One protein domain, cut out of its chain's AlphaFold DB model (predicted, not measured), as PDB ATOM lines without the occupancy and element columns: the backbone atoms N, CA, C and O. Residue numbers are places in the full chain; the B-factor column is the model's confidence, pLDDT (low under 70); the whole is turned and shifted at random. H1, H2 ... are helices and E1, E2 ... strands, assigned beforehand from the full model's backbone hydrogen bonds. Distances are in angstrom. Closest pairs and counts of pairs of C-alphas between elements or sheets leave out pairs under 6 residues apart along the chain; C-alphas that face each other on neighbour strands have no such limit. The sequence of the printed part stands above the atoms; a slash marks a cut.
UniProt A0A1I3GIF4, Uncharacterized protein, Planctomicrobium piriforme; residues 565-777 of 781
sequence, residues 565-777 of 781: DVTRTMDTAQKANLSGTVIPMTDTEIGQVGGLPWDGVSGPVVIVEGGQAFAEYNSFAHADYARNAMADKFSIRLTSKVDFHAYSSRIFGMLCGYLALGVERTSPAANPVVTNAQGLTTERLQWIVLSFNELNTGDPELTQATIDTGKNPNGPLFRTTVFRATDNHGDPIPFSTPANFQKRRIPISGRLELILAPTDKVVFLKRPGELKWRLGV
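What this domain is: This is residues 565 to 777 of the 781 residues of an uncharacterized protein of Planctomicrobium piriforme (UniProt A0A1I3GIF4). A strongly twisted four-stranded sheet, E3 E4 E6 E7, curls round one long helix, H2, on one face, and a shorter helix, H5, crosses its other face. A second, small twisted sheet, E1 E2 E5, lies off the E3 side of the larger one, the helix H1 lies far out at one end of the longest axis, and the short helices H3 and H4 pack on the last turns of H2. The printed part has 213 residues with five named helices and seven named strands, in the order E1 E2 H1 H2 H3 H4 E3 H5 E4 E5 E6 E7; both sheets are antiparallel, with strand orders E3 E4 E6 E7 and E1 E2 E5. The class is mixed, helices and strands, with 94 residues, under half, in named elements. The whole is compact and rounded, with a radius of gyration of the C-alphas of 17.2 A and spans of 51 by 40 by 38 A.

How they stand to each other: Residues 565 to 604 hold no named element. E1, residues 605 to 609, and E2, residues 612 to 618, form an antiparallel hairpin, with N 607 and O 614 at 2.9 A. E2 is also the antiparallel neighbour of E5, residues 743 to 747, with N 617 and O 744 at 2.8 A. H1, residues 625 to 630, touches no helix and is on neither sheet. H2, residues 644 to 666, touches H3, residues 672 to 675, with its residues 659 to 666 alone; the closest C-alphas, of Leu 659 and Val 673, are 6.4 A apart. With its residues 655 to 662 alone it touches H4, residues 679 to 684, about perpendicular at 82 degrees; the closest C-alphas, of Gly 662 and Glu 683, are 6.2 A apart. E3, residues 687 to 695, bends by 63 degrees at residue 690 and is an edge strand. Its antiparallel neighbour is E4, residues 717 to 724, with N 693 and O 719 at 2.9 A. E4 is also the antiparallel neighbour of E6, residues 752 to 757, with N 754 and O 720 at 2.8 A. E6 and E7, residues 762 to 766, form a hairpin, with N 755 and O 764 at 2.9 A. H2 is on this sheet; its closest C-alpha pair with E6, Gly 653 and Leu 756, is 5.3 A apart. H5, residues 700 to 709, is on the opposite face at a height over the sheet of 9.3 A, giving three layers, with helices on both faces of a sheet. It lies only just over E6 and E7, with 3 of its C-alphas on each, and runs across the strands, at 85 degrees to E6 on the local plane. In H1, H2, H4 and H5 every O i to N i+4 pair is within hydrogen-bond range; H3 is too short for such a pair.

Where its parts are: E1 begins at C-alpha 605, (41.875, 46.636, 29.458). E2, residues 612 to 618, is 19.2 A long. H2 runs 33.3 A from C-alpha 644 at (31.201, 31.749, 7.002) to C-alpha 666 at (48.892, 18.355, 31.821). E3 is 21.4 A long, H5 14.3 A, E4 22.8 A and E6 16.1 A. E7 ends at C-alpha 766, (55.277, 31.095, 23.915), and its residues 764 to 765 pair antiparallel with residues 774 to 775.

The domain as a whole: The C-alphas farthest apart, of Met 630 and Ala 669, are 52.9 A apart. The printed part has no cut. The long links are H1 to H2, with 13 residues, and E4 to E5, with 18. The mean pLDDT of the printed part is 88.6; residues 573 to 579 and 667 to 678 are under 70.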
ATOM      1  N   ASP A 565      29.811  36.143  20.406       88.25
ATOM      2  CA  ASP A 565      30.480  35.594  21.595       88.25
ATOM      3  C   ASP A 565      31.075  36.726  22.448       88.25
ATOM      4  O   ASP A 565      32.130  37.290  22.140       88.25
ATOM      5  N   VAL A 566      30.417  37.037  23.563       86.56
ATOM      6  CA  VAL A 566      30.867  38.096  24.484       86.56
ATOM      7  C   VAL A 566      31.637  37.575  25.684       86.56
ATOM      8  O   VAL A 566      31.816  38.301  26.665       86.56
ATOM      9  N   THR A 567      32.155  36.344  25.628       87.06
ATOM     10  CA  THR A 567      32.999  35.811  26.713       87.06
ATOM     11  C   THR A 567      34.240  36.650  26.980       87.06
ATOM     12  O   THR A 567      34.798  36.606  28.075       87.06
ATOM     13  N   ARG A 568      34.649  37.446  25.989       90.12
ATOM     14  CA  ARG A 568      35.735  38.412  26.100       90.12
ATOM     15  C   ARG A 568      35.279  39.794  26.562       90.12
ATOM     16  O   ARG A 568      36.111  40.538  27.046       90.12
ATOM     17  N   THR A 569      34.010  40.169  26.438       87.88
ATOM     18  CA  THR A 569      33.558  41.557  26.655       87.88
ATOM     19  C   THR A 569      33.292  41.886  28.130       87.88
ATOM     20  O   THR A 569      33.455  43.025  28.574       87.88
ATOM     21  N   MET A 570      32.882  40.893  28.920       88.12
ATOM     22  CA  MET A 570      32.452  41.058  30.316       88.12
ATOM     23  C   MET A 570      33.024  39.951  31.211       88.12
ATOM     24  O   MET A 570      33.566  38.970  30.713       88.12
ATOM     25  N   ASP A 571      32.860  40.062  32.536       83.81
ATOM     26  CA  ASP A 571      33.294  39.043  33.515       83.81
ATOM     27  C   ASP A 571      32.437  37.751  33.510       83.81
ATOM     28  O   ASP A 571      32.002  37.258  34.552       83.81
ATOM     29  N   THR A 572      32.168  37.178  32.335       72.19
ATOM     30  CA  THR A 572      31.278  36.015  32.187       72.19
ATOM     31  C   THR A 572      31.887  34.721  32.724       72.19
ATOM     32  O   THR A 572      31.132  33.842  33.146       72.19
ATOM     33  N   ALA A 573      33.223  34.621  32.772       58.56
ATOM     34  CA  ALA A 573      33.994  33.424  33.133       58.56
ATOM     35  C   ALA A 573      33.593  32.762  34.467       58.56
ATOM     36  O   ALA A 573      33.809  31.571  34.643       58.56
ATOM     37  N   GLN A 574      32.993  33.510  35.398       61.62
ATOM     38  CA  GLN A 574      32.591  32.997  36.716       61.62
ATOM     39  C   GLN A 574      31.073  32.956  36.940       61.62
ATOM     40  O   GLN A 574      30.631  32.623  38.038       61.62
ATOM     41  N   LYS A 575      30.260  33.346  35.946       59.88
ATOM     42  CA  LYS A 575      28.808  33.549  36.133       59.88
ATOM     43  C   LYS A 575      27.903  33.015  35.041       59.88
ATOM     44  O   LYS A 575      26.784  32.607  35.345       59.88
ATOM     45  N   ALA A 576      28.341  33.115  33.796       55.88
ATOM     46  CA  ALA A 576      27.507  32.843  32.630       55.88
ATOM     47  C   ALA A 576      28.232  31.980  31.598       55.88
ATOM     48  O   ALA A 576      27.586  31.311  30.810       55.88
ATOM     49  N   ASN A 577      29.564  31.947  31.614       61.44
ATOM     50  CA  ASN A 577      30.326  31.192  30.642       61.44
ATOM     51  C   ASN A 577      30.365  29.700  31.008       61.44
ATOM     52  O   ASN A 577      31.242  29.256  31.746       61.44
ATOM     53  N   LEU A 578      29.397  28.932  30.507       63.91
ATOM     54  CA  LEU A 578      29.308  27.487  30.750       63.91
ATOM     55  C   LEU A 578      30.230  26.664  29.832       63.91
ATOM     56  O   LEU A 578      30.401  25.467  30.064       63.91
ATOM     57  N   SER A 579      30.813  27.277  28.796       69.62
ATOM     58  CA  SER A 579      31.490  26.558  27.707       69.62
ATOM     59  C   SER A 579      32.879  27.090  27.316       69.62
ATOM     60  O   SER A 579      33.562  26.432  26.537       69.62
ATOM     61  N   GLY A 580      33.327  28.224  27.864       79.81
ATOM     62  CA  GLY A 580      34.503  28.998  27.427       79.81
ATOM     63  C   GLY A 580      34.312  29.662  26.060       79.81
ATOM     64  O   GLY A 580      33.330  29.393  25.382       79.81
ATOM     65  N   THR A 581      35.240  30.524  25.636       88.19
ATOM     66  CA  THR A 581      35.180  31.174  24.311       88.19
ATOM     67  C   THR A 581      35.142  30.131  23.190       88.19
ATOM     68  O   THR A 581      36.005  29.255  23.126       88.19
ATOM     69  N   VAL A 582      34.151  30.226  22.304       87.56
ATOM     70  CA  VAL A 582      33.963  29.312  21.164       87.56
ATOM     71  C   VAL A 582      34.378  30.003  19.879       87.56
ATOM     72  O   VAL A 582      35.222  29.493  19.141       87.56
ATOM     73  N   ILE A 583      33.815  31.185  19.641       89.06
ATOM     74  CA  ILE A 583      34.129  32.012  18.488       89.06
ATOM     75  C   ILE A 583      34.562  33.390  18.966       89.06
ATOM     76  O   ILE A 583      33.742  34.278  19.149       89.06
ATOM     77  N   PRO A 584      35.861  33.622  19.160       91.12
ATOM     78  CA  PRO A 584      36.320  34.902  19.653       91.12
ATOM     79  C   PRO A 584      35.976  36.002  18.645       91.12
ATOM     80  O   PRO A 584      36.410  35.976  17.491       91.12
ATOM     81  N   MET A 585      35.233  37.001  19.112       93.81
ATOM     82  CA  MET A 585      35.201  38.304  18.456       93.81
ATOM     83  C   MET A 585      36.591  38.938  18.551       93.81
ATOM     84  O   MET A 585      37.305  38.704  19.530       93.81
ATOM     85  N   THR A 586      36.996  39.722  17.556       95.94
ATOM     86  CA  THR A 586      38.300  40.404  17.545       95.94
ATOM     87  C   THR A 586      38.350  41.570  18.533       95.94
ATOM     88  O   THR A 586      37.318  42.077  18.975       95.94
ATOM     89  N   ASP A 587      39.555  42.033  18.875       96.81
ATOM     90  CA  ASP A 587      39.745  43.198  19.757       96.81
ATOM     91  C   ASP A 587      39.042  44.457  19.217       96.81
ATOM     92  O   ASP A 587      38.519  45.265  19.987       96.81
ATOM     93  N   THR A 588      38.975  44.607  17.894       95.88
ATOM     94  CA  THR A 588      38.256  45.708  17.239       95.88
ATOM     95  C   THR A 588      36.737  45.526  17.332       95.88
ATOM     96  O   THR A 588      36.033  46.477  17.657       95.88
ATOM     97  N   GLU A 589      36.223  44.310  17.107       95.69
ATOM     98  CA  GLU A 589      34.783  43.988  17.156       95.69
ATOM     99  C   GLU A 589      34.163  44.177  18.553       95.69
ATOM    100  O   GLU A 589      32.993  44.547  18.669       95.69
ATOM    101  N   ILE A 590      34.944  43.971  19.620       95.06
ATOM    102  CA  ILE A 590      34.515  44.236  21.008       95.06
ATOM    103  C   ILE A 590      34.908  45.638  21.492       95.06
ATOM    104  O   ILE A 590      34.818  45.933  22.682       95.06
ATOM    105  N   GLY A 591      35.397  46.512  20.610       95.12
ATOM    106  CA  GLY A 591      35.774  47.883  20.954       95.12
ATOM    107  C   GLY A 591      36.917  48.005  21.969       95.12
ATOM    108  O   GLY A 591      37.061  49.064  22.579       95.12
ATOM    109  N   GLN A 592      37.720  46.952  22.160       94.81
ATOM    110  CA  GLN A 592      38.990  47.022  22.895       94.81
ATOM    111  C   GLN A 592      40.013  47.855  22.105       94.81
ATOM    112  O   GLN A 592      40.815  48.579  22.692       94.81
ATOM    113  N   VAL A 593      39.928  47.805  20.772       93.44
ATOM    114  CA  VAL A 593      40.613  48.702  19.833       93.44
ATOM    115  C   VAL A 593      39.561  49.460  19.016       93.44
ATOM    116  O   VAL A 593      38.513  48.919  18.678       93.44
ATOM    117  N   GLY A 594      39.801  50.739  18.717       91.94
ATOM    118  CA  GLY A 594      38.936  51.546  17.840       91.94
ATOM    119  C   GLY A 594      37.618  52.047  18.452       91.94
ATOM    120  O   GLY A 594      37.027  52.971  17.905       91.94
ATOM    121  N   GLY A 595      37.177  51.507  19.595       91.31
ATOM    122  CA  GLY A 595      36.060  52.057  20.376       91.31
ATOM    123  C   GLY A 595      34.658  51.844  19.787       91.31
ATOM    124  O   GLY A 595      33.742  52.573  20.159       91.31
ATOM    125  N   LEU A 596      34.475  50.858  18.901       94.44
ATOM    126  CA  LEU A 596      33.184  50.509  18.293       94.44
ATOM    127  C   LEU A 596      32.760  49.073  18.668       94.44
ATOM    128  O   LEU A 596      32.825  48.182  17.823       94.44
ATOM    129  N   PRO A 597      32.374  48.814  19.932       95.25
ATOM    130  CA  PRO A 597      31.840  47.512  20.319       95.25
ATOM    131  C   PRO A 597      30.477  47.262  19.667       95.25
ATOM    132  O   PRO A 597      29.661  48.179  19.560       95.25
ATOM    133  N   TRP A 598      30.205  46.014  19.290       93.75
ATOM    134  CA  TRP A 598      28.944  45.616  18.650       93.75
ATOM    135  C   TRP A 598      27.688  45.829  19.520       93.75
ATOM    136  O   TRP A 598      26.598  45.999  18.983       93.75
ATOM    137  N   ASP A 599      27.821  45.809  20.848       93.00
ATOM    138  CA  ASP A 599      26.730  45.855  21.838       93.00
ATOM    139  C   ASP A 599      26.765  47.107  22.729       93.00
ATOM    140  O   ASP A 599      25.984  47.236  23.677       93.00
ATOM    141  N   GLY A 600      27.700  48.026  22.477       94.31
ATOM    142  CA  GLY A 600      27.939  49.184  23.335       94.31
ATOM    143  C   GLY A 600      28.764  48.907  24.598       94.31
ATOM    144  O   GLY A 600      28.891  49.812  25.431       94.31
ATOM    145  N   VAL A 601      29.317  47.702  24.774       94.25
ATOM    146  CA  VAL A 601      30.164  47.319  25.910       94.25
ATOM    147  C   VAL A 601      31.581  47.034  25.412       94.25
ATOM    148  O   VAL A 601      31.820  46.106  24.655       94.25
ATOM    149  N   SER A 602      32.557  47.832  25.846       94.00
ATOM    150  CA  SER A 602      33.955  47.611  25.453       94.00
ATOM    151  C   SER A 602      34.563  46.370  26.113       94.00
ATOM    152  O   SER A 602      34.259  46.064  27.271       94.00
ATOM    153  N   GLY A 603      35.480  45.721  25.398       93.44
ATOM    154  CA  GLY A 603      36.340  44.655  25.904       93.44
ATOM    155  C   GLY A 603      37.298  45.091  27.023       93.44
ATOM    156  O   GLY A 603      37.290  46.248  27.460       93.44
ATOM    157  N   PRO A 604      38.124  44.160  27.524       94.00
ATOM    158  CA  PRO A 604      38.925  44.360  28.713       94.00
ATOM    159  C   PRO A 604      40.130  45.243  28.430       94.00
ATOM    160  O   PRO A 604      40.688  45.249  27.332       94.00
ATOM    161  N   VAL A 605      40.595  45.923  29.471       94.69
ATOM    162  CA  VAL A 605      41.875  46.636  29.458       94.69
ATOM    163  C   VAL A 605      42.838  45.996  30.445       94.69
ATOM    164  O   VAL A 605      42.435  45.507  31.500       94.69
ATOM    165  N   VAL A 606      44.127  45.994  30.107       95.31
ATOM    166  CA  VAL A 606      45.171  45.547  31.031       95.31
ATOM    167  C   VAL A 606      45.604  46.727  31.883       95.31
ATOM    168  O   VAL A 606      46.013  47.760  31.358       95.31
ATOM    169  N   ILE A 607      45.549  46.557  33.198       95.31
ATOM    170  CA  ILE A 607      46.021  47.538  34.176       95.31
ATOM    171  C   ILE A 607      47.095  46.911  35.063       95.31
ATOM    172  O   ILE A 607      47.131  45.692  35.238       95.31
ATOM    173  N   VAL A 608      47.958  47.741  35.644       94.75
ATOM    174  CA  VAL A 608      48.984  47.304  36.596       94.75
ATOM    175  C   VAL A 608      48.809  48.072  37.896       94.75
ATOM    176  O   VAL A 608      48.808  49.300  37.902       94.75
ATOM    177  N   GLU A 609      48.676  47.345  38.999       90.94
ATOM    178  CA  GLU A 609      48.511  47.902  40.339       90.94
ATOM    179  C   GLU A 609      49.376  47.105  41.317       90.94
ATOM    180  O   GLU A 609      49.338  45.876  41.331       90.94
ATOM    181  N   GLY A 610      50.219  47.792  42.094       89.06
ATOM    182  CA  GLY A 610      51.133  47.129  43.033       89.06
ATOM    183  C   GLY A 610      52.097  46.127  42.377       89.06
ATOM    184  O   GLY A 610      52.509  45.170  43.022       89.06
ATOM    185  N   GLY A 611      52.424  46.306  41.090       90.44
ATOM    186  CA  GLY A 611      53.263  45.383  40.314       90.44
ATOM    187  C   GLY A 611      52.539  44.143  39.768       90.44
ATOM    188  O   GLY A 611      53.129  43.409  38.979       90.44
ATOM    189  N   GLN A 612      51.268  43.928  40.118       93.25
ATOM    190  CA  GLN A 612      50.433  42.856  39.573       93.25
ATOM    191  C   GLN A 612      49.614  43.373  38.383       93.25
ATOM    192  O   GLN A 612      48.991  44.433  38.451       93.25
ATOM    193  N   ALA A 613      49.591  42.606  37.291       95.12
ATOM    194  CA  ALA A 613      48.742  42.893  36.140       95.12
ATOM    195  C   ALA A 613      47.333  42.311  36.336       95.12
ATOM    196  O   ALA A 613      47.183  41.170  36.787       95.12
ATOM    197  N   PHE A 614      46.313  43.068  35.943       95.38
ATOM    198  CA  PHE A 614      44.912  42.653  35.950       95.38
ATOM    199  C   PHE A 614      44.280  42.904  34.587       95.38
ATOM    200  O   PHE A 614      44.587  43.894  33.923       95.38
ATOM    201  N   ALA A 615      43.360  42.028  34.203       94.81
ATOM    202  CA  ALA A 615      42.407  42.287  33.140       94.81
ATOM    203  C   ALA A 615      41.155  42.908  33.775       94.81
ATOM    204  O   ALA A 615      40.511  42.286  34.627       94.81
ATOM    205  N   GLU A 616      40.847  44.153  33.415       94.56
ATOM    206  CA  GLU A 616      39.677  44.878  33.902       94.56
ATOM    207  C   GLU A 616      38.537  44.794  32.880       94.56
ATOM    208  O   GLU A 616      38.625  45.353  31.789       94.56
ATOM    209  N   TYR A 617      37.459  44.106  33.255       92.62
ATOM    210  CA  TYR A 617      36.256  43.888  32.453       92.62
ATOM    211  C   TYR A 617      35.105  44.779  32.915       92.62
ATOM    212  O   TYR A 617      35.042  45.206  34.073       92.62
ATOM    213  N   ASN A 618      34.126  44.986  32.033       90.88
ATOM    214  CA  ASN A 618      32.792  45.393  32.462       90.88
ATOM    215  C   ASN A 618      32.133  44.269  33.269       90.88
ATOM    216  O   ASN A 618      32.265  43.087  32.944       90.88
ATOM    217  N   SER A 619      31.408  44.635  34.325       88.50
ATOM    218  CA  SER A 619      30.631  43.666  35.080       88.50
ATOM    219  C   SER A 619      29.415  43.239  34.272       88.50
ATOM    220  O   SER A 619      28.555  44.056  33.955       88.50
ATOM    221  N   PHE A 620      29.290  41.940  34.035       87.69
ATOM    222  CA  PHE A 620      28.154  41.284  33.412       87.69
ATOM    223  C   PHE A 620      26.827  41.691  34.063       87.69
ATOM    224  O   PHE A 620      25.845  41.942  33.375       87.69
ATOM    225  N   ALA A 621      26.799  41.848  35.386       85.69
ATOM    226  CA  ALA A 621      25.605  42.274  36.116       85.69
ATOM    227  C   ALA A 621      25.166  43.717  35.789       85.69
ATOM    228  O   ALA A 621      23.979  44.020  35.869       85.69
ATOM    229  N   HIS A 622      26.116  44.583  35.426       87.88
ATOM    230  CA  HIS A 622      25.895  46.005  35.137       87.88
ATOM    231  C   HIS A 622      25.861  46.323  33.634       87.88
ATOM    232  O   HIS A 622      25.558  47.451  33.249       87.88
ATOM    233  N   ALA A 623      26.168  45.353  32.772       89.94
ATOM    234  CA  ALA A 623      25.985  45.490  31.337       89.94
ATOM    235  C   ALA A 623      24.489  45.433  31.001       89.94
ATOM    236  O   ALA A 623      23.836  44.407  31.207       89.94
ATOM    237  N   ASP A 624      23.941  46.541  30.508       92.50
ATOM    238  CA  ASP A 624      22.505  46.692  30.288       92.50
ATOM    239  C   ASP A 624      22.179  46.898  28.806       92.50
ATOM    240  O   ASP A 624      22.172  48.018  28.291       92.50
ATOM    241  N   TYR A 625      21.895  45.792  28.123       94.00
ATOM    242  CA  TYR A 625      21.618  45.793  26.691       94.00
ATOM    243  C   TYR A 625      20.325  46.529  26.333       94.00
ATOM    244  O   TYR A 625      20.282  47.184  25.299       94.00
ATOM    245  N   ALA A 626      19.301  46.526  27.195       94.94
ATOM    246  CA  ALA A 626      18.091  47.317  26.952       94.94
ATOM    247  C   ALA A 626      18.405  48.824  26.927       94.94
ATOM    248  O   ALA A 626      17.884  49.566  26.096       94.94
ATOM    249  N   ARG A 627      19.311  49.288  27.797       94.56
ATOM    250  CA  ARG A 627      19.769  50.685  27.789       94.56
ATOM    251  C   ARG A 627      20.677  51.004  26.614       94.56
ATOM    252  O   ARG A 627      20.563  52.093  26.064       94.56
ATOM    253  N   ASN A 628      21.559  50.084  26.237       95.88
ATOM    254  CA  ASN A 628      22.397  50.250  25.052       95.88
ATOM    255  C   ASN A 628      21.551  50.298  23.771       95.88
ATOM    256  O   ASN A 628      21.844  51.103  22.893       95.88
ATOM    257  N   ALA A 629      20.468  49.519  23.704       95.94
ATOM    258  CA  ALA A 629      19.494  49.537  22.615       95.94
ATOM    259  C   ALA A 629      18.722  50.862  22.529       95.94
ATOM    260  O   ALA A 629      18.593  51.407  21.442       95.94
ATOM    261  N   MET A 630      18.268  51.413  23.661       95.50
ATOM    262  CA  MET A 630      17.640  52.748  23.710       95.50
ATOM    263  C   MET A 630      18.605  53.897  23.383       95.50
ATOM    264  O   MET A 630      18.168  55.009  23.113       95.50
ATOM    265  N   ALA A 631      19.913  53.666  23.507       95.94
ATOM    266  CA  ALA A 631      20.956  54.660  23.266       95.94
ATOM    267  C   ALA A 631      21.688  54.437  21.931       95.94
ATOM    268  O   ALA A 631      22.779  54.978  21.759       95.94
ATOM    269  N   ASP A 632      21.124  53.612  21.043       94.81
ATOM    270  CA  ASP A 632      21.636  53.310  19.703       94.81
ATOM    271  C   ASP A 632      23.102  52.867  19.683       94.81
ATOM    272  O   ASP A 632      23.912  53.343  18.892       94.81
ATOM    273  N   LYS A 633      23.466  51.952  20.587       95.69
ATOM    274  CA  LYS A 633      24.850  51.467  20.711       95.69
ATOM    275  C   LYS A 633      25.116  50.116  20.058       95.69
ATOM    276  O   LYS A 633      26.258  49.665  20.084       95.69
ATOM    277  N   PHE A 634      24.093  49.469  19.503       95.75
ATOM    278  CA  PHE A 634      24.292  48.237  18.744       95.75
ATOM    279  C   PHE A 634      24.872  48.547  17.364       95.75
ATOM    280  O   PHE A 634      24.465  49.503  16.707       95.75
ATOM    281  N   SER A 635      25.818  47.730  16.917       95.12
ATOM    282  CA  SER A 635      26.480  47.872  15.627       95.12
ATOM    283  C   SER A 635      26.771  46.507  15.022       95.12
ATOM    284  O   SER A 635      27.276  45.615  15.697       95.12
ATOM    285  N   ILE A 636      26.522  46.381  13.719       94.44
ATOM    286  CA  ILE A 636      26.949  45.232  12.906       94.44
ATOM    287  C   ILE A 636      28.094  45.581  11.957       94.44
ATOM    288  O   ILE A 636      28.479  44.768  11.128       94.44
ATOM    289  N   ARG A 637      28.655  46.795  12.041       95.00
ATOM    290  CA  ARG A 637      29.620  47.322  11.059       95.00
ATOM    291  C   ARG A 637      30.819  46.399  10.820       95.00
ATOM    292  O   ARG A 637      31.367  46.350   9.718       95.00
ATOM    293  N   LEU A 638      31.290  45.764  11.886       94.38
ATOM    294  CA  LEU A 638      32.454  44.885  11.845       94.38
ATOM    295  C   LEU A 638      32.029  43.428  11.672       94.38
ATOM    296  O   LEU A 638      32.596  42.728  10.841       94.38
ATOM    297  N   THR A 639      30.989  43.000  12.385       92.69
ATOM    298  CA  THR A 639      30.513  41.614  12.359       92.69
ATOM    299  C   THR A 639      29.849  41.235  11.034       92.69
ATOM    300  O   THR A 639      29.981  40.097  10.602       92.69
ATOM    301  N   SER A 640      29.254  42.182  10.299       91.38
ATOM    302  CA  SER A 640      28.701  41.937   8.955       91.38
ATOM    303  C   SER A 640      29.756  41.597   7.900       91.38
ATOM    304  O   SER A 640      29.403  41.252   6.779       91.38
ATOM    305  N   LYS A 641      31.047  41.757   8.218       91.12
ATOM    306  CA  LYS A 641      32.167  41.392   7.341       91.12
ATOM    307  C   LYS A 641      32.694  39.986   7.622       91.12
ATOM    308  O   LYS A 641      33.567  39.519   6.897       91.12
ATOM    309  N   VAL A 642      32.211  39.343   8.684       91.00
ATOM    310  CA  VAL A 642      32.608  37.987   9.055       91.00
ATOM    311  C   VAL A 642      31.733  37.020   8.271       91.00
ATOM    312  O   VAL A 642      30.591  36.749   8.640       91.00
ATOM    313  N   ASP A 643      32.275  36.546   7.153       88.19
ATOM    314  CA  ASP A 643      31.659  35.480   6.372       88.19
ATOM    315  C   ASP A 643      31.825  34.117   7.050       88.19
ATOM    316  O   ASP A 643      32.592  33.949   8.006       88.19
ATOM    317  N   PHE A 644      31.131  33.117   6.515       87.12
ATOM    318  CA  PHE A 644      31.201  31.749   7.002       87.12
ATOM    319  C   PHE A 644      32.632  31.183   7.102       87.12
ATOM    320  O   PHE A 644      32.950  30.449   8.044       87.12
ATOM    321  N   HIS A 645      33.524  31.508   6.162       89.00
ATOM    322  CA  HIS A 645      34.897  31.002   6.178       89.00
ATOM    323  C   HIS A 645      35.707  31.617   7.327       89.00
ATOM    324  O   HIS A 645      36.391  30.895   8.061       89.00
ATOM    325  N   ALA A 646      35.606  32.932   7.535       91.38
ATOM    326  CA  ALA A 646      36.199  33.608   8.684       91.38
ATOM    327  C   ALA A 646      35.604  33.077   9.997       91.38
ATOM    328  O   ALA A 646      36.349  32.753  10.925       91.38
ATOM    329  N   TYR A 647      34.280  32.909  10.046       91.31
ATOM    330  CA  TYR A 647      33.541  32.393  11.197       91.31
ATOM    331  C   TYR A 647      34.034  31.001  11.622       91.31
ATOM    332  O   TYR A 647      34.507  30.795  12.744       91.31
ATOM    333  N   SER A 648      33.994  30.043  10.693       90.44
ATOM    334  CA  SER A 648      34.415  28.655  10.917       90.44
ATOM    335  C   SER A 648      35.915  28.530  11.217       90.44
ATOM    336  O   SER A 648      36.314  27.736  12.076       90.44
ATOM    337  N   SER A 649      36.753  29.367  10.595       93.81
ATOM    338  CA  SER A 649      38.196  29.420  10.873       93.81
ATOM    339  C   SER A 649      38.511  29.877  12.296       93.81
ATOM    340  O   SER A 649      39.398  29.301  12.931       93.81
ATOM    341  N   ARG A 650      37.783  30.871  12.831       94.06
ATOM    342  CA  ARG A 650      37.956  31.345  14.219       94.06
ATOM    343  C   ARG A 650      37.655  30.230  15.221       94.06
ATOM    344  O   ARG A 650      38.462  29.978  16.117       94.06
ATOM    345  N   ILE A 651      36.548  29.511  15.018       92.00
ATOM    346  CA  ILE A 651      36.177  28.353  15.840       92.00
ATOM    347  C   ILE A 651      37.265  27.280  15.792       92.00
ATOM    348  O   ILE A 651      37.742  26.818  16.831       92.00
ATOM    349  N   PHE A 652      37.649  26.850  14.587       92.69
ATOM    350  CA  PHE A 652      38.579  25.734  14.440       92.69
ATOM    351  C   PHE A 652      39.978  26.091  14.953       92.69
ATOM    352  O   PHE A 652      40.657  25.255  15.557       92.69
ATOM    353  N   GLY A 653      40.386  27.352  14.790       94.69
ATOM    354  CA  GLY A 653      41.608  27.892  15.372       94.69
ATOM    355  C   GLY A 653      41.596  27.782  16.895       94.69
ATOM    356  O   GLY A 653      42.548  27.255  17.474       94.69
ATOM    357  N   MET A 654      40.508  28.204  17.548       93.75
ATOM    358  CA  MET A 654      40.376  28.085  19.004       93.75
ATOM    359  C   MET A 654      40.315  26.635  19.478       93.75
ATOM    360  O   MET A 654      40.973  26.309  20.463       93.75
ATOM    361  N   LEU A 655      39.617  25.744  18.764       91.50
ATOM    362  CA  LEU A 655      39.652  24.303  19.037       91.50
ATOM    363  C   LEU A 655      41.098  23.779  19.066       91.50
ATOM    364  O   LEU A 655      41.502  23.137  20.037       91.50
ATOM    365  N   CYS A 656      41.897  24.092  18.039       92.06
ATOM    366  CA  CYS A 656      43.313  23.713  17.990       92.06
ATOM    367  C   CYS A 656      44.106  24.331  19.151       92.06
ATOM    368  O   CYS A 656      44.926  23.650  19.774       92.06
ATOM    369  N   GLY A 657      43.834  25.599  19.474       94.25
ATOM    370  CA  GLY A 657      44.422  26.304  20.610       94.25
ATOM    371  C   GLY A 657      44.162  25.590  21.936       94.25
ATOM    372  O   GLY A 657      45.107  25.296  22.662       94.25
ATOM    373  N   TYR A 658      42.911  25.228  22.230       91.75
ATOM    374  CA  TYR A 658      42.551  24.514  23.460       91.75
ATOM    375  C   TYR A 658      43.167  23.117  23.539       91.75
ATOM    376  O   TYR A 658      43.606  22.708  24.614       91.75
ATOM    377  N   LEU A 659      43.283  22.406  22.414       89.38
ATOM    378  CA  LEU A 659      44.001  21.129  22.369       89.38
ATOM    379  C   LEU A 659      45.477  21.294  22.757       89.38
ATOM    380  O   LEU A 659      45.988  20.505  23.556       89.38
ATOM    381  N   ALA A 660      46.145  22.327  22.234       91.69
ATOM    382  CA  ALA A 660      47.533  22.633  22.574       91.69
ATOM    383  C   ALA A 660      47.691  23.082  24.035       91.69
ATOM    384  O   ALA A 660      48.617  22.641  24.719       91.69
ATOM    385  N   LEU A 661      46.772  23.915  24.530       91.12
ATOM    386  CA  LEU A 661      46.756  24.397  25.913       91.12
ATOM    387  C   LEU A 661      46.532  23.265  26.924       91.12
ATOM    388  O   LEU A 661      47.206  23.232  27.955       91.12
ATOM    389  N   GLY A 662      45.663  22.301  26.605       88.06
ATOM    390  CA  GLY A 662      45.470  21.102  27.420       88.06
ATOM    391  C   GLY A 662      46.759  20.298  27.570       88.06
ATOM    392  O   GLY A 662      47.141  19.947  28.686       88.06
ATOM    393  N   VAL A 663      47.499  20.084  26.473       85.88
ATOM    394  CA  VAL A 663      48.811  19.413  26.526       85.88
ATOM    395  C   VAL A 663      49.832  20.219  27.327       85.88
ATOM    396  O   VAL A 663      50.548  19.642  28.146       85.88
ATOM    397  N   GLU A 664      49.898  21.534  27.111       86.38
ATOM    398  CA  GLU A 664      50.792  22.432  27.853       86.38
ATOM    399  C   GLU A 664      50.526  22.365  29.365       86.38
ATOM    400  O   GLU A 664      51.460  22.418  30.164       86.38
ATOM    401  N   ARG A 665      49.258  22.212  29.763       84.69
ATOM    402  CA  ARG A 665      48.837  22.159  31.163       84.69
ATOM    403  C   ARG A 665      49.127  20.820  31.842       84.69
ATOM    404  O   ARG A 665      49.514  20.832  33.008       84.69
ATOM    405  N   THR A 666      48.900  19.687  31.173       76.38
ATOM    406  CA  THR A 666      48.892  18.355  31.821       76.38
ATOM    407  C   THR A 666      50.004  17.406  31.374       76.38
ATOM    408  O   THR A 666      50.153  16.342  31.971       76.38
ATOM    409  N   SER A 667      50.792  17.769  30.359       68.31
ATOM    410  CA  SER A 667      51.752  16.934  29.611       68.31
ATOM    411  C   SER A 667      51.153  16.099  28.455       68.31
ATOM    412  O   SER A 667      49.962  15.761  28.471       68.31
ATOM    413  N   PRO A 668      51.974  15.701  27.453       58.72
ATOM    414  CA  PRO A 668      51.519  14.988  26.249       58.72
ATOM    415  C   PRO A 668      50.863  13.621  26.475       58.72
ATOM    416  O   PRO A 668      50.145  13.158  25.584       58.72
ATOM    417  N   ALA A 669      51.139  12.965  27.607       60.22
ATOM    418  CA  ALA A 669      50.621  11.638  27.946       60.22
ATOM    419  C   ALA A 669      49.248  11.684  28.642       60.22
ATOM    420  O   ALA A 669      48.547  10.678  28.656       60.22
ATOM    421  N   ALA A 670      48.855  12.840  29.187       61.00
ATOM    422  CA  ALA A 670      47.694  12.981  30.067       61.00
ATOM    423  C   ALA A 670      46.646  13.985  29.549       61.00
ATOM    424  O   ALA A 670      45.889  14.521  30.349       61.00
ATOM    425  N   ASN A 671      46.610  14.274  28.237       65.06
ATOM    426  CA  ASN A 671      45.743  15.320  27.676       65.06
ATOM    427  C   ASN A 671      44.250  15.080  28.028       65.06
ATOM    428  O   ASN A 671      43.646  14.137  27.507       65.06
ATOM    429  N   PRO A 672      43.627  15.928  28.866       60.19
ATOM    430  CA  PRO A 672      42.248  15.747  29.311       60.19
ATOM    431  C   PRO A 672      41.229  16.026  28.203       60.19
ATOM    432  O   PRO A 672      40.136  15.472  28.244       60.19
ATOM    433  N   VAL A 673      41.585  16.825  27.186       65.06
ATOM    434  CA  VAL A 673      40.695  17.117  26.046       65.06
ATOM    435  C   VAL A 673      40.442  15.873  25.198       65.06
ATOM    436  O   VAL A 673      39.383  15.716  24.604       65.06
ATOM    437  N   VAL A 674      41.424  14.975  25.162       61.00
ATOM    438  CA  VAL A 674      41.432  13.777  24.317       61.00
ATOM    439  C   VAL A 674      40.853  12.556  25.039       61.00
ATOM    440  O   VAL A 674      40.414  11.610  24.394       61.00
ATOM    441  N   THR A 675      40.861  12.548  26.374       55.81
ATOM    442  CA  THR A 675      40.597  11.339  27.171       55.81
ATOM    443  C   THR A 675      39.191  11.251  27.771       55.81
ATOM    444  O   THR A 675      38.865  10.215  28.346       55.81
ATOM    445  N   ASN A 676      38.335  12.273  27.646       59.78
ATOM    446  CA  ASN A 676      36.979  12.230  28.206       59.78
ATOM    447  C   ASN A 676      35.908  12.911  27.320       59.78
ATOM    448  O   ASN A 676      36.210  13.705  26.427       59.78
ATOM    449  N   ALA A 677      34.634  12.591  27.578       56.00
ATOM    450  CA  ALA A 677      33.481  13.041  26.791       56.00
ATOM    451  C   ALA A 677      33.148  14.546  26.935       56.00
ATOM    452  O   ALA A 677      32.326  15.057  26.179       56.00
ATOM    453  N   GLN A 678      33.786  15.268  27.864       64.06
ATOM    454  CA  GLN A 678      33.582  16.701  28.132       64.06
ATOM    455  C   GLN A 678      34.903  17.490  28.080       64.06
ATOM    456  O   GLN A 678      35.020  18.582  28.652       64.06
ATOM    457  N   GLY A 679      35.922  16.930  27.427       76.38
ATOM    458  CA  GLY A 679      37.310  17.325  27.637       76.38
ATOM    459  C   GLY A 679      37.583  18.726  27.128       76.38
ATOM    460  O   GLY A 679      38.223  19.525  27.809       76.38
ATOM    461  N   LEU A 680      37.015  19.055  25.967       81.69
ATOM    462  CA  LEU A 680      37.158  20.370  25.361       81.69
ATOM    463  C   LEU A 680      36.441  21.458  26.162       81.69
ATOM    464  O   LEU A 680      36.978  22.551  26.304       81.69
ATOM    465  N   THR A 681      35.238  21.188  26.670       79.69
ATOM    466  CA  THR A 681      34.488  22.136  27.513       79.69
ATOM    467  C   THR A 681      35.217  22.380  28.832       79.69
ATOM    468  O   THR A 681      35.398  23.521  29.243       79.69
ATOM    469  N   THR A 682      35.713  21.314  29.459       80.88
ATOM    470  CA  THR A 682      36.465  21.404  30.718       80.88
ATOM    471  C   THR A 682      37.752  22.203  30.546       80.88
ATOM    472  O   THR A 682      38.061  23.054  31.378       80.88
ATOM    473  N   GLU A 683      38.497  21.951  29.466       86.62
ATOM    474  CA  GLU A 683      39.737  22.677  29.190       86.62
ATOM    475  C   GLU A 683      39.473  24.142  28.869       86.62
ATOM    476  O   GLU A 683      40.178  25.011  29.371       86.62
ATOM    477  N   ARG A 684      38.426  24.436  28.098       87.19
ATOM    478  CA  ARG A 684      38.000  25.803  27.793       87.19
ATOM    479  C   ARG A 684      37.788  26.655  29.039       87.19
ATOM    480  O   ARG A 684      38.251  27.791  29.082       87.19
ATOM    481  N   LEU A 685      37.175  26.082  30.072       84.94
ATOM    482  CA  LEU A 685      36.941  26.754  31.351       84.94
ATOM    483  C   LEU A 685      38.224  27.029  32.157       84.94
ATOM    484  O   LEU A 685      38.166  27.771  33.131       84.94
ATOM    485  N   GLN A 686      39.381  26.480  31.765       87.69
ATOM    486  CA  GLN A 686      40.671  26.763  32.413       87.69
ATOM    487  C   GLN A 686      41.332  28.055  31.907       87.69
ATOM    488  O   GLN A 686      42.325  28.506  32.490       87.69
ATOM    489  N   TRP A 687      40.815  28.659  30.831       90.12
ATOM    490  CA  TRP A 687      41.468  29.764  30.131       90.12
ATOM    491  C   TRP A 687      40.515  30.924  29.852       90.12
ATOM    492  O   TRP A 687      39.387  30.737  29.408       90.12
ATOM    493  N   ILE A 688      41.013  32.144  30.041       91.94
ATOM    494  CA  ILE A 688      40.362  33.378  29.600       91.94
ATOM    495  C   ILE A 688      41.118  33.910  28.384       91.94
ATOM    496  O   ILE A 688      42.343  34.052  28.425       91.94
ATOM    497  N   VAL A 689      40.388  34.237  27.314       94.25
ATOM    498  CA  VAL A 689      40.940  34.886  26.118       94.25
ATOM    499  C   VAL A 689      40.969  36.399  26.328       94.25
ATOM    500  O   VAL A 689      39.935  37.066  26.351       94.25
ATOM    501  N   LEU A 690      42.168  36.954  26.479       94.88
ATOM    502  CA  LEU A 690      42.382  38.380  26.724       94.88
ATOM    503  C   LEU A 690      42.402  39.201  25.432       94.88
ATOM    504  O   LEU A 690      41.848  40.294  25.397       94.88
ATOM    505  N   SER A 691      43.033  38.681  24.379       96.06
ATOM    506  CA  SER A 691      43.223  39.355  23.086       96.06
ATOM    507  C   SER A 691      43.041  38.348  21.958       96.06
ATOM    508  O   SER A 691      43.505  37.217  22.093       96.06
ATOM    509  N   PHE A 692      42.386  38.745  20.869       97.56
ATOM    510  CA  PHE A 692      42.239  37.957  19.647       97.56
ATOM    511  C   PHE A 692      42.263  38.888  18.432       97.56
ATOM    512  O   PHE A 692      41.427  39.785  18.315       97.56
ATOM    513  N   ASN A 693      43.221  38.677  17.532       96.44
ATOM    514  CA  ASN A 693      43.415  39.497  16.340       96.44
ATOM    515  C   ASN A 693      43.725  38.626  15.127       96.44
ATOM    516  O   ASN A 693      44.382  37.593  15.252       96.44
ATOM    517  N   GLU A 694      43.297  39.083  13.959       95.38
ATOM    518  CA  GLU A 694      43.760  38.548  12.680       95.38
ATOM    519  C   GLU A 694      45.225  38.949  12.453       95.38
ATOM    520  O   GLU A 694      45.637  40.055  12.809       95.38
ATOM    521  N   LEU A 695      46.012  38.029  11.896       94.69
ATOM    522  CA  LEU A 695      47.385  38.264  11.456       94.69
ATOM    523  C   LEU A 695      47.453  38.226   9.933       94.69
ATOM    524  O   LEU A 695      46.827  37.386   9.286       94.69
ATOM    525  N   ASN A 696      48.277  39.103   9.376       90.81
ATOM    526  CA  ASN A 696      48.587  39.153   7.962       90.81
ATOM    527  C   ASN A 696      49.878  38.393   7.653       90.81
ATOM    528  O   ASN A 696      50.821  38.318   8.449       90.81
ATOM    529  N   THR A 697      49.961  37.892   6.424       81.81
ATOM    530  CA  THR A 697      51.217  37.383   5.875       81.81
ATOM    531  C   THR A 697      52.285  38.476   5.936       81.81
ATOM    532  O   THR A 697      52.094  39.570   5.410       81.81
ATOM    533  N   GLY A 698      53.422  38.168   6.562       85.06
ATOM    534  CA  GLY A 698      54.531  39.109   6.735       85.06
ATOM    535  C   GLY A 698      54.549  39.846   8.074       85.06
ATOM    536  O   GLY A 698      55.494  40.596   8.314       85.06
ATOM    537  N   ASP A 699      53.582  39.607   8.970       93.50
ATOM    538  CA  ASP A 699      53.678  40.126  10.335       93.50
ATOM    539  C   ASP A 699      55.010  39.691  10.982       93.50
ATOM    540  O   ASP A 699      55.376  38.508  10.904       93.50
ATOM    541  N   PRO A 700      55.765  40.605  11.628       94.44
ATOM    542  CA  PRO A 700      57.077  40.276  12.187       94.44
ATOM    543  C   PRO A 700      57.018  39.138  13.208       94.44
ATOM    544  O   PRO A 700      57.903  38.286  13.257       94.44
ATOM    545  N   GLU A 701      55.945  39.101  14.001       93.81
ATOM    546  CA  GLU A 701      55.741  38.077  15.020       93.81
ATOM    547  C   GLU A 701      55.511  36.684  14.408       93.81
ATOM    548  O   GLU A 701      56.103  35.708  14.879       93.81
ATOM    549  N   LEU A 702      54.732  36.603  13.324       95.06
ATOM    550  CA  LEU A 702      54.536  35.380  12.542       95.06
ATOM    551  C   LEU A 702      55.833  34.948  11.851       95.06
ATOM    552  O   LEU A 702      56.202  33.780  11.906       95.06
ATOM    553  N   THR A 703      56.548  35.895  11.240       95.31
ATOM    554  CA  THR A 703      57.829  35.634  10.569       95.31
ATOM    555  C   THR A 703      58.831  35.016  11.540       95.31
ATOM    556  O   THR A 703      59.466  34.009  11.224       95.31
ATOM    557  N   GLN A 704      58.927  35.565  12.754       95.69
ATOM    558  CA  GLN A 704      59.784  35.009  13.796       95.69
ATOM    559  C   GLN A 704      59.324  33.610  14.226       95.69
ATOM    560  O   GLN A 704      60.158  32.717  14.361       95.69
ATOM    561  N   ALA A 705      58.015  33.382  14.385       95.94
ATOM    562  CA  ALA A 705      57.487  32.059  14.719       95.94
ATOM    563  C   ALA A 705      57.827  31.004  13.656       95.94
ATOM    564  O   ALA A 705      58.228  29.885  13.989       95.94
ATOM    565  N   THR A 706      57.746  31.380  12.379       95.62
ATOM    566  CA  THR A 706      58.149  30.535  11.252       95.62
ATOM    567  C   THR A 706      59.638  30.210  11.290       95.62
ATOM    568  O   THR A 706      60.011  29.051  11.107       95.62
ATOM    569  N   ILE A 707      60.496  31.197  11.573       96.44
ATOM    570  CA  ILE A 707      61.947  30.993  11.701       96.44
ATOM    571  C   ILE A 707      62.266  30.046  12.863       96.44
ATOM    572  O   ILE A 707      63.040  29.106  12.697       96.44
ATOM    573  N   ASP A 708      61.659  30.269  14.029       97.50
ATOM    574  CA  ASP A 708      61.958  29.498  15.237       97.50
ATOM    575  C   ASP A 708      61.521  28.033  15.132       97.50
ATOM    576  O   ASP A 708      62.149  27.151  15.721       97.50
ATOM    577  N   THR A 709      60.440  27.764  14.393       96.12
ATOM    578  CA  THR A 709      59.808  26.437  14.334       96.12
ATOM    579  C   THR A 709      60.014  25.699  13.014       96.12
ATOM    580  O   THR A 709      59.729  24.502  12.933       96.12
ATOM    581  N   GLY A 710      60.473  26.391  11.968       95.69
ATOM    582  CA  GLY A 710      60.579  25.854  10.612       95.69
ATOM    583  C   GLY A 710      59.227  25.542   9.954       95.69
ATOM    584  O   GLY A 710      59.182  24.764   9.000       95.69
ATOM    585  N   LYS A 711      58.114  26.088  10.465       95.00
ATOM    586  CA  LYS A 711      56.762  25.894   9.915       95.00
ATOM    587  C   LYS A 711      56.211  27.205   9.382       95.00
ATOM    588  O   LYS A 711      56.182  28.181  10.112       95.00
ATOM    589  N   ASN A 712      55.718  27.199   8.147       93.62
ATOM    590  CA  ASN A 712      55.121  28.369   7.508       93.62
ATOM    591  C   ASN A 712      53.664  28.070   7.120       93.62
ATOM    592  O   ASN A 712      53.441  27.541   6.028       93.62
ATOM    593  N   PRO A 713      52.700  28.295   8.027       91.19
ATOM    594  CA  PRO A 713      51.313  27.944   7.771       91.19
ATOM    595  C   PRO A 713      50.623  28.901   6.789       91.19
ATOM    596  O   PRO A 713      50.969  30.079   6.710       91.19
ATOM    597  N   ASN A 714      49.618  28.393   6.077       88.94
ATOM    598  CA  ASN A 714      48.796  29.120   5.112       88.94
ATOM    599  C   ASN A 714      47.365  29.365   5.623       88.94
ATOM    600  O   ASN A 714      46.878  28.717   6.551       88.94
ATOM    601  N   GLY A 715      46.646  30.248   4.926       90.69
ATOM    602  CA  GLY A 715      45.246  30.570   5.205       90.69
ATOM    603  C   GLY A 715      45.080  31.598   6.329       90.69
ATOM    604  O   GLY A 715      46.021  32.339   6.610       90.69
ATOM    605  N   PRO A 716      43.889  31.682   6.950       93.81
ATOM    606  CA  PRO A 716      43.641  32.601   8.058       93.81
ATOM    607  C   PRO A 716      44.565  32.315   9.241       93.81
ATOM    608  O   PRO A 716      44.741  31.160   9.631       93.81
ATOM    609  N   LEU A 717      45.123  33.371   9.830       96.31
ATOM    610  CA  LEU A 717      46.019  33.297  10.979       96.31
ATOM    611  C   LEU A 717      45.507  34.220  12.074       96.31
ATOM    612  O   LEU A 717      45.082  35.342  11.800       96.31
ATOM    613  N   PHE A 718      45.573  33.759  13.320       97.81
ATOM    614  CA  PHE A 718      45.082  34.534  14.455       97.81
ATOM    615  C   PHE A 718      46.109  34.597  15.578       97.81
ATOM    616  O   PHE A 718      46.602  33.564  16.028       97.81
ATOM    617  N   ARG A 719      46.388  35.799  16.082       97.12
ATOM    618  CA  ARG A 719      47.128  36.007  17.329       97.12
ATOM    619  C   ARG A 719      46.123  35.984  18.473       97.12
ATOM    620  O   ARG A 719      45.239  36.836  18.526       97.12
ATOM    621  N   THR A 720      46.324  35.104  19.448       97.38
ATOM    622  CA  THR A 720      45.573  35.126  20.709       97.38
ATOM    623  C   THR A 720      46.478  35.254  21.936       97.38
ATOM    624  O   THR A 720      47.576  34.698  21.982       97.38
ATOM    625  N   THR A 721      46.009  35.986  22.946       97.12
ATOM    626  CA  THR A 721      46.586  35.973  24.296       97.12
ATOM    627  C   THR A 721      45.588  35.338  25.238       97.12
ATOM    628  O   THR A 721      44.451  35.802  25.335       97.12
ATOM    629  N   VAL A 722      46.037  34.350  26.005       96.06
ATOM    630  CA  VAL A 722      45.229  33.719  27.051       96.06
ATOM    631  C   VAL A 722      45.912  33.828  28.405       96.06
ATOM    632  O   VAL A 722      47.129  33.992  28.497       96.06
ATOM    633  N   PHE A 723      45.132  33.717  29.470       94.06
ATOM    634  CA  PHE A 723      45.636  33.554  30.829       94.06
ATOM    635  C   PHE A 723      44.730  32.602  31.608       94.06
ATOM    636  O   PHE A 723      43.651  32.231  31.142       94.06
ATOM    637  N   ARG A 724      45.195  32.156  32.771       90.38
ATOM    638  CA  ARG A 724      44.470  31.187  33.589       90.38
ATOM    639  C   ARG A 724      43.152  31.759  34.098       90.38
ATOM    640  O   ARG A 724      43.121  32.873  34.614       90.38
ATOM    641  N   ALA A 725      42.087  30.972  33.974       86.75
ATOM    642  CA  ALA A 725      40.806  31.215  34.636       86.75
ATOM    643  C   ALA A 725      40.760  30.578  36.033       86.75
ATOM    644  O   ALA A 725      40.009  31.024  36.897       86.75
ATOM    645  N   THR A 726      41.564  29.534  36.232       83.69
ATOM    646  CA  THR A 726      41.599  28.677  37.415       83.69
ATOM    647  C   THR A 726      43.004  28.604  38.005       83.69
ATOM    648  O   THR A 726      44.007  28.808  37.312       83.69
ATOM    649  N   ASP A 727      43.088  28.329  39.301       81.69
ATOM    650  CA  ASP A 727      44.346  28.048  39.973       81.69
ATOM    651  C   ASP A 727      44.859  26.624  39.658       81.69
ATOM    652  O   ASP A 727      44.337  25.906  38.802       81.69
ATOM    653  N   ASN A 728      45.927  26.198  40.335       75.12
ATOM    654  CA  ASN A 728      46.522  24.878  40.104       75.12
ATOM    655  C   ASN A 728      45.658  23.706  40.610       75.12
ATOM    656  O   ASN A 728      45.945  22.562  40.260       75.12
ATOM    657  N   HIS A 729      44.625  23.979  41.410       72.56
ATOM    658  CA  HIS A 729      43.649  23.002  41.892       72.56
ATOM    659  C   HIS A 729      42.409  22.927  40.991       72.56
ATOM    660  O   HIS A 729      41.607  22.007  41.136       72.56
ATOM    661  N   GLY A 730      42.299  23.828  40.008       71.94
ATOM    662  CA  GLY A 730      41.147  23.925  39.115       71.94
ATOM    663  C   GLY A 730      40.039  24.826  39.660       71.94
ATOM    664  O   GLY A 730      38.983  24.910  39.032       71.94
ATOM    665  N   ASP A 731      40.277  25.518  40.777       79.81
ATOM    666  CA  ASP A 731      39.321  26.451  41.363       79.81
ATOM    667  C   ASP A 731      39.374  27.800  40.626       79.81
ATOM    668  O   ASP A 731      40.465  28.262  40.279       79.81
ATOM    669  N   PRO A 732      38.237  28.470  40.358       81.50
ATOM    670  CA  PRO A 732      38.231  29.766  39.680       81.50
ATOM    671  C   PRO A 732      39.069  30.822  40.418       81.50
ATOM    672  O   PRO A 732      38.886  31.051  41.613       81.50
ATOM    673  N   ILE A 733      39.947  31.527  39.697       83.12
ATOM    674  CA  ILE A 733      40.745  32.628  40.256       83.12
ATOM    675  C   ILE A 733      39.798  33.760  40.671       83.12
ATOM    676  O   ILE A 733      39.079  34.273  39.816       83.12
ATOM    677  N   PRO A 734      39.796  34.222  41.931       81.19
ATOM    678  CA  PRO A 734      38.854  35.242  42.377       81.19
ATOM    679  C   PRO A 734      39.083  36.583  41.663       81.19
ATOM    680  O   PRO A 734      40.219  37.028  41.485       81.19
ATOM    681  N   PHE A 735      37.994  37.259  41.284       84.38
ATOM    682  CA  PHE A 735      38.054  38.654  40.848       84.38
ATOM    683  C   PHE A 735      37.996  39.609  42.047       84.38
ATOM    684  O   PHE A 735      37.446  39.283  43.100       84.38
ATOM    685  N   SER A 736      38.474  40.837  41.860       85.50
ATOM    686  CA  SER A 736      38.221  41.955  42.773       85.50
ATOM    687  C   SER A 736      37.276  42.988  42.150       85.50
ATOM    688  O   SER A 736      37.140  43.101  40.926       85.50
ATOM    689  N   THR A 737      36.574  43.732  43.010       85.75
ATOM    690  CA  THR A 737      35.716  44.854  42.603       85.75
ATOM    691  C   THR A 737      36.445  46.160  42.928       85.75
ATOM    692  O   THR A 737      36.649  46.439  44.109       85.75
ATOM    693  N   PRO A 738      36.877  46.946  41.925       86.81
ATOM    694  CA  PRO A 738      37.524  48.231  42.161       86.81
ATOM    695  C   PRO A 738      36.513  49.306  42.586       86.81
ATOM    696  O   PRO A 738      35.307  49.068  42.611       86.81
ATOM    697  N   ALA A 739      37.004  50.519  42.873       85.62
ATOM    698  CA  ALA A 739      36.168  51.662  43.257       85.62
ATOM    699  C   ALA A 739      35.029  51.933  42.254       85.62
ATOM    700  O   ALA A 739      33.904  52.239  42.651       85.62
ATOM    701  N   ASN A 740      35.299  51.753  40.956       87.56
ATOM    702  CA  ASN A 740      34.238  51.629  39.967       87.56
ATOM    703  C   ASN A 740      33.596  50.234  40.067       87.56
ATOM    704  O   ASN A 740      34.032  49.281  39.421       87.56
ATOM    705  N   PHE A 741      32.524  50.130  40.850       84.56
ATOM    706  CA  PHE A 741      31.805  48.881  41.116       84.56
ATOM    707  C   PHE A 741      31.136  48.252  39.879       84.56
ATOM    708  O   PHE A 741      30.667  47.115  39.956       84.56
ATOM    709  N   GLN A 742      31.106  48.946  38.737       88.12
ATOM    710  CA  GLN A 742      30.652  48.402  37.451       88.12
ATOM    711  C   GLN A 742      31.767  47.653  36.708       88.12
ATOM    712  O   GLN A 742      31.508  47.054  35.666       88.12
ATOM    713  N   LYS A 743      33.000  47.659  37.226       90.25
ATOM    714  CA  LYS A 743      34.157  46.954  36.661       90.25
ATOM    715  C   LYS A 743      34.550  45.747  37.503       90.25
ATOM    716  O   LYS A 743      34.196  45.649  38.677       90.25
ATOM    717  N   ARG A 744      35.275  44.803  36.912       89.19
ATOM    718  CA  ARG A 744      35.794  43.605  37.585       89.19
ATOM    719  C   ARG A 744      37.235  43.386  37.176       89.19
ATOM    720  O   ARG A 744      37.540  43.467  35.993       89.19
ATOM    721  N   ARG A 745      38.109  43.120  38.145       91.62
ATOM    722  CA  ARG A 745      39.538  42.895  37.910       91.62
ATOM    723  C   ARG A 745      39.867  41.437  38.154       91.62
ATOM    724  O   ARG A 745      39.668  40.943  39.260       91.62
ATOM    725  N   ILE A 746      40.383  40.770  37.132       91.50
ATOM    726  CA  ILE A 746      40.868  39.393  37.231       91.50
ATOM    727  C   ILE A 746      42.399  39.438  37.162       91.50
ATOM    728  O   ILE A 746      42.932  40.003  36.202       91.50
ATOM    729  N   PRO A 747      43.125  38.901  38.158       93.06
ATOM    730  CA  PRO A 747      44.580  38.824  38.106       93.06
ATOM    731  C   PRO A 747      45.044  38.042  36.874       93.06
ATOM    732  O   PRO A 747      44.611  36.913  36.641       93.06
ATOM    733  N   ILE A 748      45.958  38.620  36.098       93.75
ATOM    734  CA  ILE A 748      46.558  37.927  34.958       93.75
ATOM    735  C   ILE A 748      47.674  37.026  35.489       93.75
ATOM    736  O   ILE A 748      48.694  37.506  35.983       93.75
ATOM    737  N   SER A 749      47.482  35.714  35.368       90.50
ATOM    738  CA  SER A 749      48.463  34.695  35.756       90.50
ATOM    739  C   SER A 749      48.533  33.576  34.713       90.50
ATOM    740  O   SER A 749      47.578  33.337  33.975       90.50
ATOM    741  N   GLY A 750      49.695  32.923  34.592       90.06
ATOM    742  CA  GLY A 750      49.905  31.854  33.605       90.06
ATOM    743  C   GLY A 750      49.634  32.285  32.157       90.06
ATOM    744  O   GLY A 750      49.074  31.514  31.381       90.06
ATOM    745  N   ARG A 751      49.975  33.535  31.814       94.56
ATOM    746  CA  ARG A 751      49.747  34.109  30.484       94.56
ATOM    747  C   ARG A 751      50.513  33.336  29.408       94.56
ATOM    748  O   ARG A 751      51.687  33.018  29.593       94.56
ATOM    749  N   LEU A 752      49.857  33.100  28.275       96.56
ATOM    750  CA  LEU A 752      50.430  32.501  27.073       96.56
ATOM    751  C   LEU A 752      50.046  33.319  25.842       96.56
ATOM    752  O   LEU A 752      48.941  33.854  25.747       96.56
ATOM    753  N   GLU A 753      50.978  33.387  24.900       97.25
ATOM    754  CA  GLU A 753      50.768  33.939  23.568       97.25
ATOM    755  C   GLU A 753      50.681  32.783  22.582       97.25
ATOM    756  O   GLU A 753      51.515  31.875  22.633       97.25
ATOM    757  N   LEU A 754      49.688  32.813  21.696       98.00
ATOM    758  CA  LEU A 754      49.518  31.805  20.665       98.00
ATOM    759  C   LEU A 754      49.305  32.446  19.297       98.00
ATOM    760  O   LEU A 754      48.689  33.507  19.176       98.00
ATOM    761  N   ILE A 755      49.771  31.745  18.270       97.88
ATOM    762  CA  ILE A 755      49.373  31.967  16.883       97.88
ATOM    763  C   ILE A 755      48.649  30.708  16.420       97.88
ATOM    764  O   ILE A 755      49.191  29.604  16.513       97.88
ATOM    765  N   LEU A 756      47.419  30.881  15.950       97.62
ATOM    766  CA  LEU A 756      46.523  29.815  15.527       97.62
ATOM    767  C   LEU A 756      46.474  29.787  14.001       97.62
ATOM    768  O   LEU A 756      46.121  30.787  13.378       97.62
ATOM    769  N   ALA A 757      46.797  28.633  13.424       95.75
ATOM    770  CA  ALA A 757      46.731  28.368  11.994       95.75
ATOM    771  C   ALA A 757      45.767  27.195  11.731       95.75
ATOM    772  O   ALA A 757      46.212  26.047  11.620       95.75
ATOM    773  N   PRO A 758      44.444  27.450  11.684       93.00
ATOM    774  CA  PRO A 758      43.418  26.416  11.545       93.00
ATOM    775  C   PRO A 758      43.604  25.527  10.313       93.00
ATOM    776  O   PRO A 758      43.499  24.309  10.441       93.00
ATOM    777  N   THR A 759      43.919  26.102   9.150       91.38
ATOM    778  CA  THR A 759      44.055  25.365   7.880       91.38
ATOM    779  C   THR A 759      45.048  24.212   7.991       91.38
ATOM    780  O   THR A 759      44.729  23.074   7.654       91.38
ATOM    781  N   ASP A 760      46.227  24.494   8.549       91.88
ATOM    782  CA  ASP A 760      47.304  23.513   8.706       91.88
ATOM    783  C   ASP A 760      47.280  22.807  10.068       91.88
ATOM    784  O   ASP A 760      48.136  21.965  10.348       91.88
ATOM    785  N   LYS A 761      46.299  23.132  10.923       92.31
ATOM    786  CA  LYS A 761      46.157  22.612  12.293       92.31
ATOM    787  C   LYS A 761      47.411  22.857  13.141       92.31
ATOM    788  O   LYS A 761      47.778  22.036  13.986       92.31
ATOM    789  N   VAL A 762      48.082  23.986  12.906       94.69
ATOM    790  CA  VAL A 762      49.308  24.387  13.606       94.69
ATOM    791  C   VAL A 762      48.973  25.414  14.681       94.69
ATOM    792  O   VAL A 762      48.171  26.325  14.482       94.69
ATOM    793  N   VAL A 763      49.623  25.270  15.832       97.06
ATOM    794  CA  VAL A 763      49.603  26.263  16.905       97.06
ATOM    795  C   VAL A 763      51.046  26.594  17.252       97.06
ATOM    796  O   VAL A 763      51.817  25.693  17.582       97.06
ATOM    797  N   PHE A 764      51.419  27.868  17.195       97.50
ATOM    798  CA  PHE A 764      52.642  28.352  17.832       97.50
ATOM    799  C   PHE A 764      52.299  28.869  19.211       97.50
ATOM    800  O   PHE A 764      51.244  29.476  19.385       97.50
ATOM    801  N   LEU A 765      53.175  28.651  20.186       95.94
ATOM    802  CA  LEU A 765      52.961  29.191  21.517       95.94
ATOM    803  C   LEU A 765      54.267  29.598  22.199       95.94
ATOM    804  O   LEU A 765      55.321  29.017  21.932       95.94
ATOM    805  N   LYS A 766      54.180  30.610  23.064       95.12
ATOM    806  CA  LYS A 766      55.277  31.095  23.915       95.12
ATOM    807  C   LYS A 766      54.736  31.686  25.218       95.12
ATOM    808  O   LYS A 766      53.598  32.159  25.281       95.12
ATOM    809  N   ARG A 767      55.566  31.707  26.256       93.81
ATOM    810  CA  ARG A 767      55.320  32.462  27.496       93.81
ATOM    811  C   ARG A 767      55.862  33.888  27.368       93.81
ATOM    812  O   ARG A 767      56.840  34.111  26.652       93.81
ATOM    813  N   PRO A 768      55.282  34.868  28.081       87.69
ATOM    814  CA  PRO A 768      55.882  36.189  28.199       87.69
ATOM    815  C   PRO A 768      57.341  36.093  28.666       87.69
ATOM    816  O   PRO A 768      57.629  35.462  29.681       87.69
ATOM    817  N   GLY A 769      58.252  36.714  27.915       85.31
ATOM    818  CA  GLY A 769      59.694  36.700  28.187       85.31
ATOM    819  C   GLY A 769      60.482  35.582  27.492       85.31
ATOM    820  O   GLY A 769      61.708  35.656  27.458       85.31
ATOM    821  N   GLU A 770      59.824  34.586  26.890       92.31
ATOM    822  CA  GLU A 770      60.509  33.632  26.011       92.31
ATOM    823  C   GLU A 770      60.907  34.311  24.693       92.31
ATOM    824  O   GLU A 770      60.113  35.020  24.073       92.31
ATOM    825  N   LEU A 771      62.152  34.083  24.262       90.44
ATOM    826  CA  LEU A 771      62.702  34.682  23.039       90.44
ATOM    827  C   LEU A 771      62.269  33.960  21.762       90.44
ATOM    828  O   LEU A 771      62.363  34.544  20.687       90.44
ATOM    829  N   LYS A 772      61.850  32.694  21.873       95.50
ATOM    830  CA  LYS A 772      61.530  31.841  20.729       95.50
ATOM    831  C   LYS A 772      60.133  31.268  20.827       95.50
ATOM    832  O   LYS A 772      59.694  30.864  21.903       95.50
ATOM    833  N   TRP A 773      59.484  31.165  19.679       97.00
ATOM    834  CA  TRP A 773      58.270  30.380  19.525       97.00
ATOM    835  C   TRP A 773      58.573  28.888  19.474       97.00
ATOM    836  O   TRP A 773      59.637  28.451  19.035       97.00
ATOM    837  N   ARG A 774      57.589  28.087  19.871       95.69
ATOM    838  CA  ARG A 774      57.618  26.634  19.701       95.69
ATOM    839  C   ARG A 774      56.278  26.118  19.211       95.69
ATOM    840  O   ARG A 774      55.251  26.783  19.344       95.69
ATOM    841  N   LEU A 775      56.299  24.906  18.670       95.00
ATOM    842  CA  LEU A 775      55.091  24.209  18.251       95.00
ATOM    843  C   LEU A 775      54.295  23.734  19.469       95.00
ATOM    844  O   LEU A 775      54.822  23.054  20.352       95.00
ATOM    845  N   GLY A 776      53.014  24.081  19.490       90.38
ATOM    846  CA  GLY A 776      52.008  23.453  20.328       90.38
ATOM    847  C   GLY A 776      51.678  22.057  19.816       90.38
ATOM    848  O   GLY A 776      51.666  21.798  18.612       90.38
ATOM    849  N   VAL A 777      51.407  21.138  20.738       86.56
ATOM    850  CA  VAL A 777      51.036  19.764  20.396       86.56
ATOM    851  C   VAL A 777      49.521  19.687  20.241       86.56
ATOM    852  O   VAL A 777      48.796  19.740  21.229       86.56
TER     853      VAL A 777